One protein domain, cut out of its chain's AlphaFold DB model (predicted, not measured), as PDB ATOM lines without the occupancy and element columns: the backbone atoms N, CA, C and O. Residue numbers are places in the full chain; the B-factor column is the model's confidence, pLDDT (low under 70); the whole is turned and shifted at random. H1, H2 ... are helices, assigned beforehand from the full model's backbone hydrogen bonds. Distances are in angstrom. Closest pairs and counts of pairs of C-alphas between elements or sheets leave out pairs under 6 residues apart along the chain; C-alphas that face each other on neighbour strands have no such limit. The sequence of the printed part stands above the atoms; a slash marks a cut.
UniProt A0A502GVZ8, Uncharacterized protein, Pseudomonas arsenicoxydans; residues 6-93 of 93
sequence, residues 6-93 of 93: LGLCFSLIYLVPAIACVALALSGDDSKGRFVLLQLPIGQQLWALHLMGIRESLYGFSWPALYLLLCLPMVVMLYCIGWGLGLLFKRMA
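Overview. This is residues 6 to 93 of the 93 residues of an uncharacterized protein of Pseudomonas arsenicoxydans (UniProt A0A502GVZ8). What shape is it? Long helices H1 and H5 run side by side, opposite ways, and H2 folds back along H1's last residues; H3 runs off crosswise to H5 with tiny H4 beyond it, and residues 88 to 93 stick out. What builds it? 88 residues are printed, with five named helices, H1 to H5 in order, and no named strand: all helix, loose, radius of gyration of the C-alphas 15.6 A, spans 52 by 32 by 16 A.

Along the chain. Where is H1? Residues 6 to 27, 31.9 A, from C-alpha 6 at (73.242, 103.882, 102.785). What follows? H2 is residues 31 to 39, H3 43 to 51, H4 55 to 58, and H5 63 to 92, 42.8 A, ending at (63.594, 97.920, 91.376).

Arrangement. What touches H1? Residues 21 to 26 touch H2, a helical hairpin, closest C-alphas Ala 25 and Arg 34, 4.4 A; residues 6 to 15 touch H5 at a shallow tilt of 23 degrees, closest C-alphas Gly 7 and Gly 82, 3.8 A. Where is H3? It is close to but not clearly touching H5, about perpendicular at 85 degrees, closest C-alphas Gln 45 and Leu 70, 7.0 A. Are O i to N i+4 pairs within hydrogen-bond range? Every one is in H2 and H3, 16 of 18 in H1 and 24 of 26 in H5; H4 is too short for one.

Size, cuts and confidence. How large is it? The farthest C-alphas, Asp 29 and Ala 93, are 52.7 A apart. Is it continuous? The printed part has no cut, its four links are tight, and no printed residue is under 70 in pLDDT.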
ATOM      1  N   LEU A   6      73.741 102.598 103.296       93.12
ATOM      2  CA  LEU A   6      73.242 103.882 102.785       93.12
ATOM      3  C   LEU A   6      72.725 104.780 103.915       93.12
ATOM      4  O   LEU A   6      73.041 105.965 103.938       93.12
ATOM      5  N   GLY A   7      72.004 104.207 104.886       92.94
ATOM      6  CA  GLY A   7      71.564 104.937 106.080       92.94
ATOM      7  C   GLY A   7      72.744 105.474 106.890       92.94
ATOM      8  O   GLY A   7      72.749 106.637 107.292       92.94
ATOM      9  N   LEU A   8      73.786 104.656 107.067       94.50
ATOM     10  CA  LEU A   8      75.019 105.075 107.726       94.50
ATOM     11  C   LEU A   8      75.731 106.185 106.943       94.50
ATOM     12  O   LEU A   8      76.134 107.175 107.539       94.50
ATOM     13  N   CYS A   9      75.842 106.060 105.618       95.56
ATOM     14  CA  CYS A   9      76.469 107.075 104.771       95.56
ATOM     15  C   CYS A   9      75.781 108.443 104.915       95.56
ATOM     16  O   CYS A   9      76.441 109.443 105.182       95.56
ATOM     17  N   PHE A  10      74.447 108.475 104.843       94.56
ATOM     18  CA  PHE A  10      73.669 109.711 104.992       94.56
ATOM     19  C   PHE A  10      73.837 110.314 106.391       94.56
ATOM     20  O   PHE A  10      74.009 111.522 106.533       94.56
ATOM     21  N   SER A  11      73.853 109.465 107.419       95.88
ATOM     22  CA  SER A  11      74.094 109.885 108.803       95.88
ATOM     23  C   SER A  11      75.481 110.513 108.977       95.88
ATOM     24  O   SER A  11      75.616 111.552 109.620       95.88
ATOM     25  N   LEU A  12      76.514 109.904 108.386       96.06
ATOM     26  CA  LEU A  12      77.900 110.368 108.483       96.06
ATOM     27  C   LEU A  12      78.136 111.684 107.738       96.06
ATOM     28  O   LEU A  12      78.873 112.526 108.245       96.06
ATOM     29  N   ILE A  13      77.483 111.893 106.588       95.44
ATOM     30  CA  ILE A  13      77.557 113.159 105.839       95.44
ATOM     31  C   ILE A  13      77.082 114.345 106.686       95.44
ATOM     32  O   ILE A  13      77.600 115.445 106.530       95.44
ATOM     33  N   TYR A  14      76.141 114.135 107.605       94.94
ATOM     34  CA  TYR A  14      75.720 115.162 108.558       94.94
ATOM     35  C   TYR A  14      76.619 115.210 109.802       94.94
ATOM     36  O   TYR A  14      77.051 116.283 110.228       94.94
ATOM     37  N   LEU A  15      76.925 114.048 110.385       95.62
ATOM     38  CA  LEU A  15      77.600 113.969 111.679       95.62
ATOM     39  C   LEU A  15      79.061 114.432 111.615       95.62
ATOM     40  O   LEU A  15      79.527 115.101 112.535       95.62
ATOM     41  N   VAL A  16      79.783 114.110 110.539       96.62
ATOM     42  CA  VAL A  16      81.204 114.468 110.401       96.62
ATOM     43  C   VAL A  16      81.397 115.992 110.341       96.62
ATOM     44  O   VAL A  16      82.159 116.509 111.161       96.62
ATOM     45  N   PRO A  17      80.691 116.749 109.477       95.12
ATOM     46  CA  PRO A  17      80.753 118.209 109.506       95.12
ATOM     47  C   PRO A  17      80.271 118.804 110.829       95.12
ATOM     48  O   PRO A  17      80.860 119.777 111.296       95.12
ATOM     49  N   ALA A  18      79.243 118.224 111.461       94.81
ATOM     50  CA  ALA A  18      78.749 118.704 112.751       94.81
ATOM     51  C   ALA A  18      79.824 118.612 113.844       94.81
ATOM     52  O   ALA A  18      80.064 119.591 114.554       94.81
ATOM     53  N   ILE A  19      80.517 117.471 113.934       95.38
ATOM     54  CA  ILE A  19      81.641 117.270 114.858       95.38
ATOM     55  C   ILE A  19      82.785 118.230 114.527       95.38
ATOM     56  O   ILE A  19      83.329 118.852 115.436       95.38
ATOM     57  N   ALA A  20      83.126 118.396 113.246       95.94
ATOM     58  CA  ALA A  20      84.175 119.323 112.828       95.94
ATOM     59  C   ALA A  20      83.855 120.771 113.236       95.94
ATOM     60  O   ALA A  20      84.716 121.456 113.782       95.94
ATOM     61  N   CYS A  21      82.611 121.219 113.052       95.06
ATOM     62  CA  CYS A  21      82.172 122.551 113.471       95.06
ATOM     63  C   CYS A  21      82.299 122.743 114.987       95.06
ATOM     64  O   CYS A  21      82.812 123.769 115.428       95.06
ATOM     65  N   VAL A  22      81.884 121.752 115.785       94.69
ATOM     66  CA  VAL A  22      82.020 121.801 117.250       94.69
ATOM     67  C   VAL A  22      83.490 121.817 117.663       94.69
ATOM     68  O   VAL A  22      83.872 122.634 118.495       94.69
ATOM     69  N   ALA A  23      84.329 120.967 117.067       95.25
ATOM     70  CA  ALA A  23      85.757 120.922 117.365       95.25
ATOM     71  C   ALA A  23      86.429 122.273 117.077       95.25
ATOM     72  O   ALA A  23      87.092 122.827 117.950       95.25
ATOM     73  N   LEU A  24      86.176 122.852 115.899       94.38
ATOM     74  CA  LEU A  24      86.698 124.168 115.524       94.38
ATOM     75  C   LEU A  24      86.175 125.282 116.442       94.38
ATOM     76  O   LEU A  24      86.933 126.173 116.819       94.38
ATOM     77  N   ALA A  25      84.905 125.215 116.848       93.69
ATOM     78  CA  ALA A  25      84.305 126.179 117.767       93.69
ATOM     79  C   ALA A  25      84.933 126.140 119.170       93.69
ATOM     80  O   ALA A  25      84.945 127.159 119.860       93.69
ATOM     81  N   LEU A  26      85.431 124.978 119.600       92.25
ATOM     82  CA  LEU A  26      86.128 124.805 120.876       92.25
ATOM     83  C   LEU A  26      87.612 125.192 120.802       92.25
ATOM     84  O   LEU A  26      88.204 125.472 121.839       92.25
ATOM     85  N   SER A  27      88.213 125.202 119.608       91.94
ATOM     86  CA  SER A  27      89.618 125.584 119.401       91.94
ATOM     87  C   SER A  27      89.834 127.080 119.149       91.94
ATOM     88  O   SER A  27      90.961 127.551 119.267       91.94
ATOM     89  N   GLY A  28      88.794 127.820 118.757       85.94
ATOM     90  CA  GLY A  28      88.881 129.253 118.470       85.94
ATOM     91  C   GLY A  28      88.648 130.136 119.699       85.94
ATOM     92  O   GLY A  28      87.801 129.831 120.534       85.94
ATOM     93  N   ASP A  29      89.356 131.267 119.759       85.38
ATOM     94  CA  ASP A  29      89.229 132.265 120.838       85.38
ATOM     95  C   ASP A  29      88.245 133.405 120.487       85.38
ATOM     96  O   ASP A  29      87.799 134.170 121.341       85.38
ATOM     97  N   ASP A  30      87.846 133.507 119.211       93.06
ATOM     98  CA  ASP A  30      86.851 134.484 118.767       93.06
ATOM     99  C   ASP A  30      85.421 134.029 119.099       93.06
ATOM    100  O   ASP A  30      84.882 133.070 118.534       93.06
ATOM    101  N   SER A  31      84.776 134.788 119.984       89.44
ATOM    102  CA  SER A  31      83.388 134.574 120.404       89.44
ATOM    103  C   SER A  31      82.388 134.561 119.240       89.44
ATOM    104  O   SER A  31      81.436 133.772 119.257       89.44
ATOM    105  N   LYS A  32      82.606 135.380 118.201       90.81
ATOM    106  CA  LYS A  32      81.695 135.462 117.052       90.81
ATOM    107  C   LYS A  32      81.845 134.246 116.144       90.81
ATOM    108  O   LYS A  32      80.842 133.618 115.800       90.81
ATOM    109  N   GLY A  33      83.077 133.880 115.797       91.88
ATOM    110  CA  GLY A  33      83.387 132.675 115.031       91.88
ATOM    111  C   GLY A  33      82.851 131.415 115.706       91.88
ATOM    112  O   GLY A  33      82.191 130.602 115.057       91.88
ATOM    113  N   ARG A  34      83.021 131.301 117.028       93.38
ATOM    114  CA  ARG A  34      82.464 130.198 117.822       93.38
ATOM    115  C   ARG A  34      80.943 130.098 117.698       93.38
ATOM    116  O   ARG A  34      80.420 129.004 117.500       93.38
ATOM    117  N   PHE A  35      80.229 131.219 117.790       91.81
ATOM    118  CA  PHE A  35      78.774 131.238 117.636       91.81
ATOM    119  C   PHE A  35      78.332 130.793 116.236       91.81
ATOM    120  O   PHE A  35      77.438 129.959 116.115       91.81
ATOM    121  N   VAL A  36      78.981 131.303 115.185       93.88
ATOM    122  CA  VAL A  36      78.676 130.926 113.795       93.88
ATOM    123  C   VAL A  36      78.920 129.434 113.571       93.88
ATOM    124  O   VAL A  36      78.041 128.745 113.058       93.88
ATOM    125  N   LEU A  37      80.069 128.912 114.008       94.69
ATOM    126  CA  LEU A  37      80.413 127.497 113.863       94.69
ATOM    127  C   LEU A  37      79.416 126.580 114.579       94.69
ATOM    128  O   LEU A  37      79.002 125.575 114.008       94.69
ATOM    129  N   LEU A  38      78.977 126.935 115.790       93.94
ATOM    130  CA  LEU A  38      77.965 126.161 116.518       93.94
ATOM    131  C   LEU A  38      76.574 126.235 115.873       93.94
ATOM    132  O   LEU A  38      75.766 125.320 116.028       93.94
ATOM    133  N   GLN A  39      76.277 127.302 115.131       93.75
ATOM    134  CA  GLN A  39      75.023 127.399 114.395       93.75
ATOM    135  C   GLN A  39      75.014 126.586 113.107       93.75
ATOM    136  O   GLN A  39      73.956 126.076 112.769       93.75
ATOM    137  N   LEU A  40      76.123 126.443 112.379       93.50
ATOM    138  CA  LEU A  40      76.106 125.813 111.048       93.50
ATOM    139  C   LEU A  40      75.412 124.434 111.001       93.50
ATOM    140  O   LEU A  40      74.586 124.234 110.109       93.50
ATOM    141  N   PRO A  41      75.649 123.501 111.944       93.44
ATOM    142  CA  PRO A  41      75.057 122.164 111.867       93.44
ATOM    143  C   PRO A  41      73.561 122.123 112.189       93.44
ATOM    144  O   PRO A  41      72.851 121.254 111.688       93.44
ATOM    145  N   ILE A  42      73.085 123.038 113.040       94.44
ATOM    146  CA  ILE A  42      71.719 123.013 113.591       94.44
ATOM    147  C   ILE A  42      70.878 124.236 113.212       94.44
ATOM    148  O   ILE A  42      69.691 124.293 113.513       94.44
ATOM    149  N   GLY A  43      71.455 125.221 112.531       92.94
ATOM    150  CA  GLY A  43      70.844 126.522 112.259       92.94
ATOM    151  C   GLY A  43      69.620 126.411 111.361       92.94
ATOM    152  O   GLY A  43      68.597 127.029 111.636       92.94
ATOM    153  N   GLN A  44      69.679 125.542 110.349       91.19
ATOM    154  CA  GLN A  44      68.519 125.234 109.508       91.19
ATOM    155  C   GLN A  44      67.390 124.570 110.309       91.19
ATOM    156  O   GLN A  44      66.220 124.875 110.098       91.19
ATOM    157  N   GLN A  45      67.730 123.703 111.267       93.56
ATOM    158  CA  GLN A  45      66.752 123.030 112.126       93.56
ATOM    159  C   GLN A  45      66.118 124.019 113.109       93.56
ATOM    160  O   GLN A  45      64.904 124.031 113.286       93.56
ATOM    161  N   LEU A  46      66.926 124.908 113.693       92.38
ATOM    162  CA  LEU A  46      66.455 126.004 114.541       92.38
ATOM    163  C   LEU A  46      65.546 126.967 113.770       92.38
ATOM    164  O   LEU A  46      64.545 127.424 114.318       92.38
ATOM    165  N   TRP A  47      65.861 127.252 112.505       92.31
ATOM    166  CA  TRP A  47      65.004 128.052 111.632       92.31
ATOM    167  C   TRP A  47      63.680 127.345 111.326       92.31
ATOM    168  O   TRP A  47      62.622 127.958 111.430       92.31
ATOM    169  N   ALA A  48      63.701 126.042 111.037       92.44
ATOM    170  CA  ALA A  48      62.472 125.269 110.858       92.44
ATOM    171  C   ALA A  48      61.586 125.311 112.118       92.44
ATOM    172  O   ALA A  48      60.382 125.536 112.024       92.44
ATOM    173  N   LEU A  49      62.186 125.190 113.306       92.25
ATOM    174  CA  LEU A  49      61.470 125.313 114.580       92.25
ATOM    175  C   LEU A  49      60.974 126.737 114.851       92.25
ATOM    176  O   LEU A  49      59.949 126.907 115.512       92.25
ATOM    177  N   HIS A  50      61.660 127.758 114.334       91.31
ATOM    178  CA  HIS A  50      61.176 129.137 114.365       91.31
ATOM    179  C   HIS A  50      59.906 129.298 113.534       91.31
ATOM    180  O   HIS A  50      58.928 129.844 114.036       91.31
ATOM    181  N   LEU A  51      59.888 128.756 112.313       93.25
ATOM    182  CA  LEU A  51      58.707 128.784 111.442       93.25
ATOM    183  C   LEU A  51      57.512 128.036 112.050       93.25
ATOM    184  O   LEU A  51      56.369 128.408 111.808       93.25
ATOM    185  N   MET A  52      57.766 127.010 112.865       91.50
ATOM    186  CA  MET A  52      56.731 126.278 113.607       91.50
ATOM    187  C   MET A  52      56.284 126.986 114.901       91.50
ATOM    188  O   MET A  52      55.405 126.478 115.591       91.50
ATOM    189  N   GLY A  53      56.890 128.123 115.265       90.75
ATOM    190  CA  GLY A  53      56.601 128.850 116.509       90.75
ATOM    191  C   GLY A  53      57.166 128.197 117.779       90.75
ATOM    192  O   GLY A  53      56.837 128.614 118.884       90.75
ATOM    193  N   ILE A  54      58.025 127.182 117.645       89.31
ATOM    194  CA  ILE A  54      58.534 126.366 118.764       89.31
ATOM    195  C   ILE A  54      59.892 126.881 119.263       89.31
ATOM    196  O   ILE A  54      60.286 126.600 120.393       89.31
ATOM    197  N   ARG A  55      60.614 127.678 118.460       85.06
ATOM    198  CA  ARG A  55      61.954 128.184 118.813       85.06
ATOM    199  C   ARG A  55      61.997 128.924 120.152       85.06
ATOM    200  O   ARG A  55      62.985 128.784 120.865       85.06
ATOM    201  N   GLU A  56      60.939 129.642 120.515       84.06
ATOM    202  CA  GLU A  56      60.874 130.360 121.795       84.06
ATOM    203  C   GLU A  56      60.945 129.415 123.006       84.06
ATOM    204  O   GLU A  56      61.525 129.755 124.031       84.06
ATOM    205  N   SER A  57      60.473 128.171 122.859       86.81
ATOM    206  CA  SER A  57      60.564 127.137 123.905       86.81
ATOM    207  C   SER A  57      61.988 126.604 124.109       86.81
ATOM    208  O   SER A  57      62.247 125.890 125.074       86.81
ATOM    209  N   LEU A  58      62.910 126.925 123.196       86.00
ATOM    210  CA  LEU A  58      64.315 126.520 123.260       86.00
ATOM    211  C   LEU A  58      65.214 127.615 123.847       86.00
ATOM    212  O   LEU A  58      66.418 127.392 124.006       86.00
ATOM    213  N   TYR A  59      64.668 128.793 124.169       82.88
ATOM    214  CA  TYR A  59      65.441 129.833 124.843       82.88
ATOM    215  C   TYR A  59      65.915 129.343 126.215       82.88
ATOM    216  O   TYR A  59      65.157 128.771 126.994       82.88
ATOM    217  N   GLY A  60      67.198 129.560 126.503       85.31
ATOM    218  CA  GLY A  60      67.842 129.115 127.741       85.31
ATOM    219  C   GLY A  60      68.469 127.718 127.677       85.31
ATOM    220  O   GLY A  60      69.193 127.347 128.600       85.31
ATOM    221  N   PHE A  61      68.277 126.959 126.593       90.12
ATOM    222  CA  PHE A  61      68.991 125.695 126.409       90.12
ATOM    223  C   PHE A  61      70.479 125.947 126.146       90.12
ATOM    224  O   PHE A  61      70.864 126.839 125.387       90.12
ATOM    225  N   SER A  62      71.334 125.125 126.754       92.31
ATOM    226  CA  SER A  62      72.765 125.131 126.465       92.31
ATOM    227  C   SER A  62      73.042 124.547 125.073       92.31
ATOM    228  O   SER A  62      72.272 123.733 124.560       92.31
ATOM    229  N   TRP A  63      74.176 124.912 124.464       91.44
ATOM    230  CA  TRP A  63      74.588 124.344 123.174       91.44
ATOM    231  C   TRP A  63      74.592 122.807 123.161       91.44
ATOM    232  O   TRP A  63      73.977 122.243 122.259       91.44
ATOM    233  N   PRO A  64      75.176 122.100 124.150       91.88
ATOM    234  CA  PRO A  64      75.106 120.639 124.183       91.88
ATOM    235  C   PRO A  64      73.670 120.103 124.187       91.88
ATOM    236  O   PRO A  64      73.383 119.132 123.491       91.88
ATOM    237  N   ALA A  65      72.757 120.752 124.920       92.69
ATOM    238  CA  ALA A  65      71.356 120.345 124.963       92.69
ATOM    239  C   ALA A  65      70.670 120.519 123.597       92.69
ATOM    240  O   ALA A  65      69.967 119.614 123.153       92.69
ATOM    241  N   LEU A  66      70.929 121.629 122.895       93.62
ATOM    242  CA  LEU A  66      70.426 121.851 121.534       93.62
ATOM    243  C   LEU A  66      70.970 120.815 120.544       93.62
ATOM    244  O   LEU A  66      70.213 120.294 119.729       93.62
ATOM    245  N   TYR A  67      72.256 120.469 120.629       93.31
ATOM    246  CA  TYR A  67      72.853 119.440 119.775       93.31
ATOM    247  C   TYR A  67      72.257 118.056 120.046       93.31
ATOM    248  O   TYR A  67      71.921 117.346 119.103       93.31
ATOM    249  N   LEU A  68      72.059 117.666 121.307       92.88
ATOM    250  CA  LEU A  68      71.387 116.402 121.620       92.88
ATOM    251  C   LEU A  68      69.947 116.392 121.096       92.88
ATOM    252  O   LEU A  68      69.526 115.418 120.476       92.88
ATOM    253  N   LEU A  69      69.216 117.488 121.293       94.00
ATOM    254  CA  LEU A  69      67.823 117.594 120.880       94.00
ATOM    255  C   LEU A  69      67.652 117.597 119.357       94.00
ATOM    256  O   LEU A  69      66.672 117.046 118.871       94.00
ATOM    257  N   LEU A  70      68.568 118.212 118.605       93.81
ATOM    258  CA  LEU A  70      68.419 118.421 117.160       93.81
ATOM    259  C   LEU A  70      69.237 117.439 116.321       93.81
ATOM    260  O   LEU A  70      68.736 116.937 115.312       93.81
ATOM    261  N   CYS A  71      70.469 117.120 116.715       93.81
ATOM    262  CA  CYS A  71      71.312 116.216 115.935       93.81
ATOM    263  C   CYS A  71      70.830 114.767 116.032       93.81
ATOM    264  O   CYS A  71      70.829 114.078 115.016       93.81
ATOM    265  N   LEU A  72      70.390 114.294 117.206       93.50
ATOM    266  CA  LEU A  72      69.900 112.916 117.360       93.50
ATOM    267  C   LEU A  72      68.713 112.595 116.434       93.50
ATOM    268  O   LEU A  72      68.830 111.645 115.655       93.50
ATOM    269  N   PRO A  73      67.600 113.359 116.438       93.75
ATOM    270  CA  PRO A  73      66.497 113.077 115.525       93.75
ATOM    271  C   PRO A  73      66.901 113.259 114.059       93.75
ATOM    272  O   PRO A  73      66.424 112.504 113.214       93.75
ATOM    273  N   MET A  74      67.816 114.184 113.744       95.31
ATOM    274  CA  MET A  74      68.317 114.352 112.376       95.31
ATOM    275  C   MET A  74      69.083 113.124 111.889       95.31
ATOM    276  O   MET A  74      68.828 112.633 110.791       95.31
ATOM    277  N   VAL A  75      69.991 112.592 112.710       95.75
ATOM    278  CA  VAL A  75      70.757 111.377 112.401       95.75
ATOM    279  C   VAL A  75      69.817 110.190 112.207       95.75
ATOM    280  O   VAL A  75      69.952 109.457 111.228       95.75
ATOM    281  N   VAL A  76      68.822 110.026 113.086       95.94
ATOM    282  CA  VAL A  76      67.808 108.969 112.951       95.94
ATOM    283  C   VAL A  76      67.024 109.131 111.649       95.94
ATOM    284  O   VAL A  76      66.891 108.170 110.892       95.94
ATOM    285  N   MET A  77      66.561 110.343 111.343       95.81
ATOM    286  CA  MET A  77      65.823 110.634 110.115       95.81
ATOM    287  C   MET A  77      66.658 110.318 108.867       95.81
ATOM    288  O   MET A  77      66.182 109.621 107.971       95.81
ATOM    289  N   LEU A  78      67.916 110.763 108.816       96.31
ATOM    290  CA  LEU A  78      68.832 110.493 107.704       96.31
ATOM    291  C   LEU A  78      69.128 109.000 107.548       96.31
ATOM    292  O   LEU A  78      69.136 108.487 106.424       96.31
ATOM    293  N   TYR A  79      69.312 108.286 108.659       96.56
ATOM    294  CA  TYR A  79      69.468 106.838 108.640       96.56
ATOM    295  C   TYR A  79      68.233 106.148 108.049       96.56
ATOM    296  O   TYR A  79      68.370 105.292 107.169       96.56
ATOM    297  N   CYS A  80      67.034 106.535 108.494       96.00
ATOM    298  CA  CYS A  80      65.764 106.010 107.993       96.00
ATOM    299  C   CYS A  80      65.573 106.296 106.498       96.00
ATOM    300  O   CYS A  80      65.182 105.388 105.765       96.00
ATOM    301  N   ILE A  81      65.910 107.502 106.027       95.94
ATOM    302  CA  ILE A  81      65.870 107.864 104.601       95.94
ATOM    303  C   ILE A  81      66.816 106.968 103.796       95.94
ATOM    304  O   ILE A  81      66.388 106.324 102.838       95.94
ATOM    305  N   GLY A  82      68.086 106.863 104.197       94.69
ATOM    306  CA  GLY A  82      69.058 106.038 103.476       94.69
ATOM    307  C   GLY A  82      68.718 104.544 103.520       94.69
ATOM    308  O   GLY A  82      68.946 103.816 102.552       94.69
ATOM    309  N   TRP A  83      68.126 104.062 104.615       95.00
ATOM    310  CA  TRP A  83      67.583 102.707 104.689       95.00
ATOM    311  C   TRP A  83      66.396 102.498 103.746       95.00
ATOM    312  O   TRP A  83      66.410 101.527 102.988       95.00
ATOM    313  N   GLY A  84      65.428 103.416 103.728       94.25
ATOM    314  CA  GLY A  84      64.276 103.376 102.828       94.25
ATOM    315  C   GLY A  84      64.682 103.375 101.354       94.25
ATOM    316  O   GLY A  84      64.241 102.511 100.599       94.25
ATOM    317  N   LEU A  85      65.605 104.258 100.958       93.50
ATOM    318  CA  LEU A  85      66.169 104.283  99.603       93.50
ATOM    319  C   LEU A  85      66.846 102.955  99.239       93.50
ATOM    320  O   LEU A  85      66.637 102.426  98.150       93.50
ATOM    321  N   GLY A  86      67.594 102.364 100.174       92.75
ATOM    322  CA  GLY A  86      68.202 101.048  99.974       92.75
ATOM    323  C   GLY A  86      67.186  99.919  99.777       92.75
ATOM    324  O   GLY A  86      67.478  98.960  99.063       92.75
ATOM    325  N   LEU A  87      65.999 100.015 100.383       91.50
ATOM    326  CA  LEU A  87      64.903  99.071 100.139       91.50
ATOM    327  C   LEU A  87      64.261  99.296  98.768       91.50
ATOM    328  O   LEU A  87      63.977  98.321  98.076       91.50
ATOM    329  N   LEU A  88      64.059 100.553  98.366       92.69
ATOM    330  CA  LEU A  88      63.496 100.893  97.057       92.69
ATOM    331  C   LEU A  88      64.397 100.407  95.918       92.69
ATOM    332  O   LEU A  88      63.906  99.749  95.006       92.69
ATOM    333  N   PHE A  89      65.711 100.631  96.001       91.75
ATOM    334  CA  PHE A  89      66.647 100.142  94.982       91.75
ATOM    335  C   PHE A  89      66.654  98.619  94.857       91.75
ATOM    336  O   PHE A  89      66.719  98.108  93.749       91.75
ATOM    337  N   LYS A  90      66.513  97.886  95.967       89.38
ATOM    338  CA  LYS A  90      66.382  96.420  95.929       89.38
ATOM    339  C   LYS A  90      65.066  95.932  95.338       89.38
ATOM    340  O   LYS A  90      65.008  94.794  94.909       89.38
ATOM    341  N   ARG A  91      64.000  96.735  95.399       89.94
ATOM    342  CA  ARG A  91      62.702  96.391  94.796       89.94
ATOM    343  C   ARG A  91      62.671  96.643  93.290       89.94
ATOM    344  O   ARG A  91      61.830  96.065  92.619       89.94
ATOM    345  N   MET A  92      63.523  97.541  92.793       85.19
ATOM    346  CA  MET A  92      63.594  97.920  91.376       85.19
ATOM    347  C   MET A  92      64.655  97.139  90.583       85.19
ATOM    348  O   MET A  92      64.700  97.285  89.366       85.19
ATOM    349  N   ALA A  93      65.507  96.365  91.260       73.06
ATOM    350  CA  ALA A  93      66.523  95.492  90.669       73.06
ATOM    351  C   ALA A  93      66.031  94.042  90.649       73.06
ATOM    352  O   ALA A  93      66.348  93.340  89.667       73.06
TER     353      ALA A  93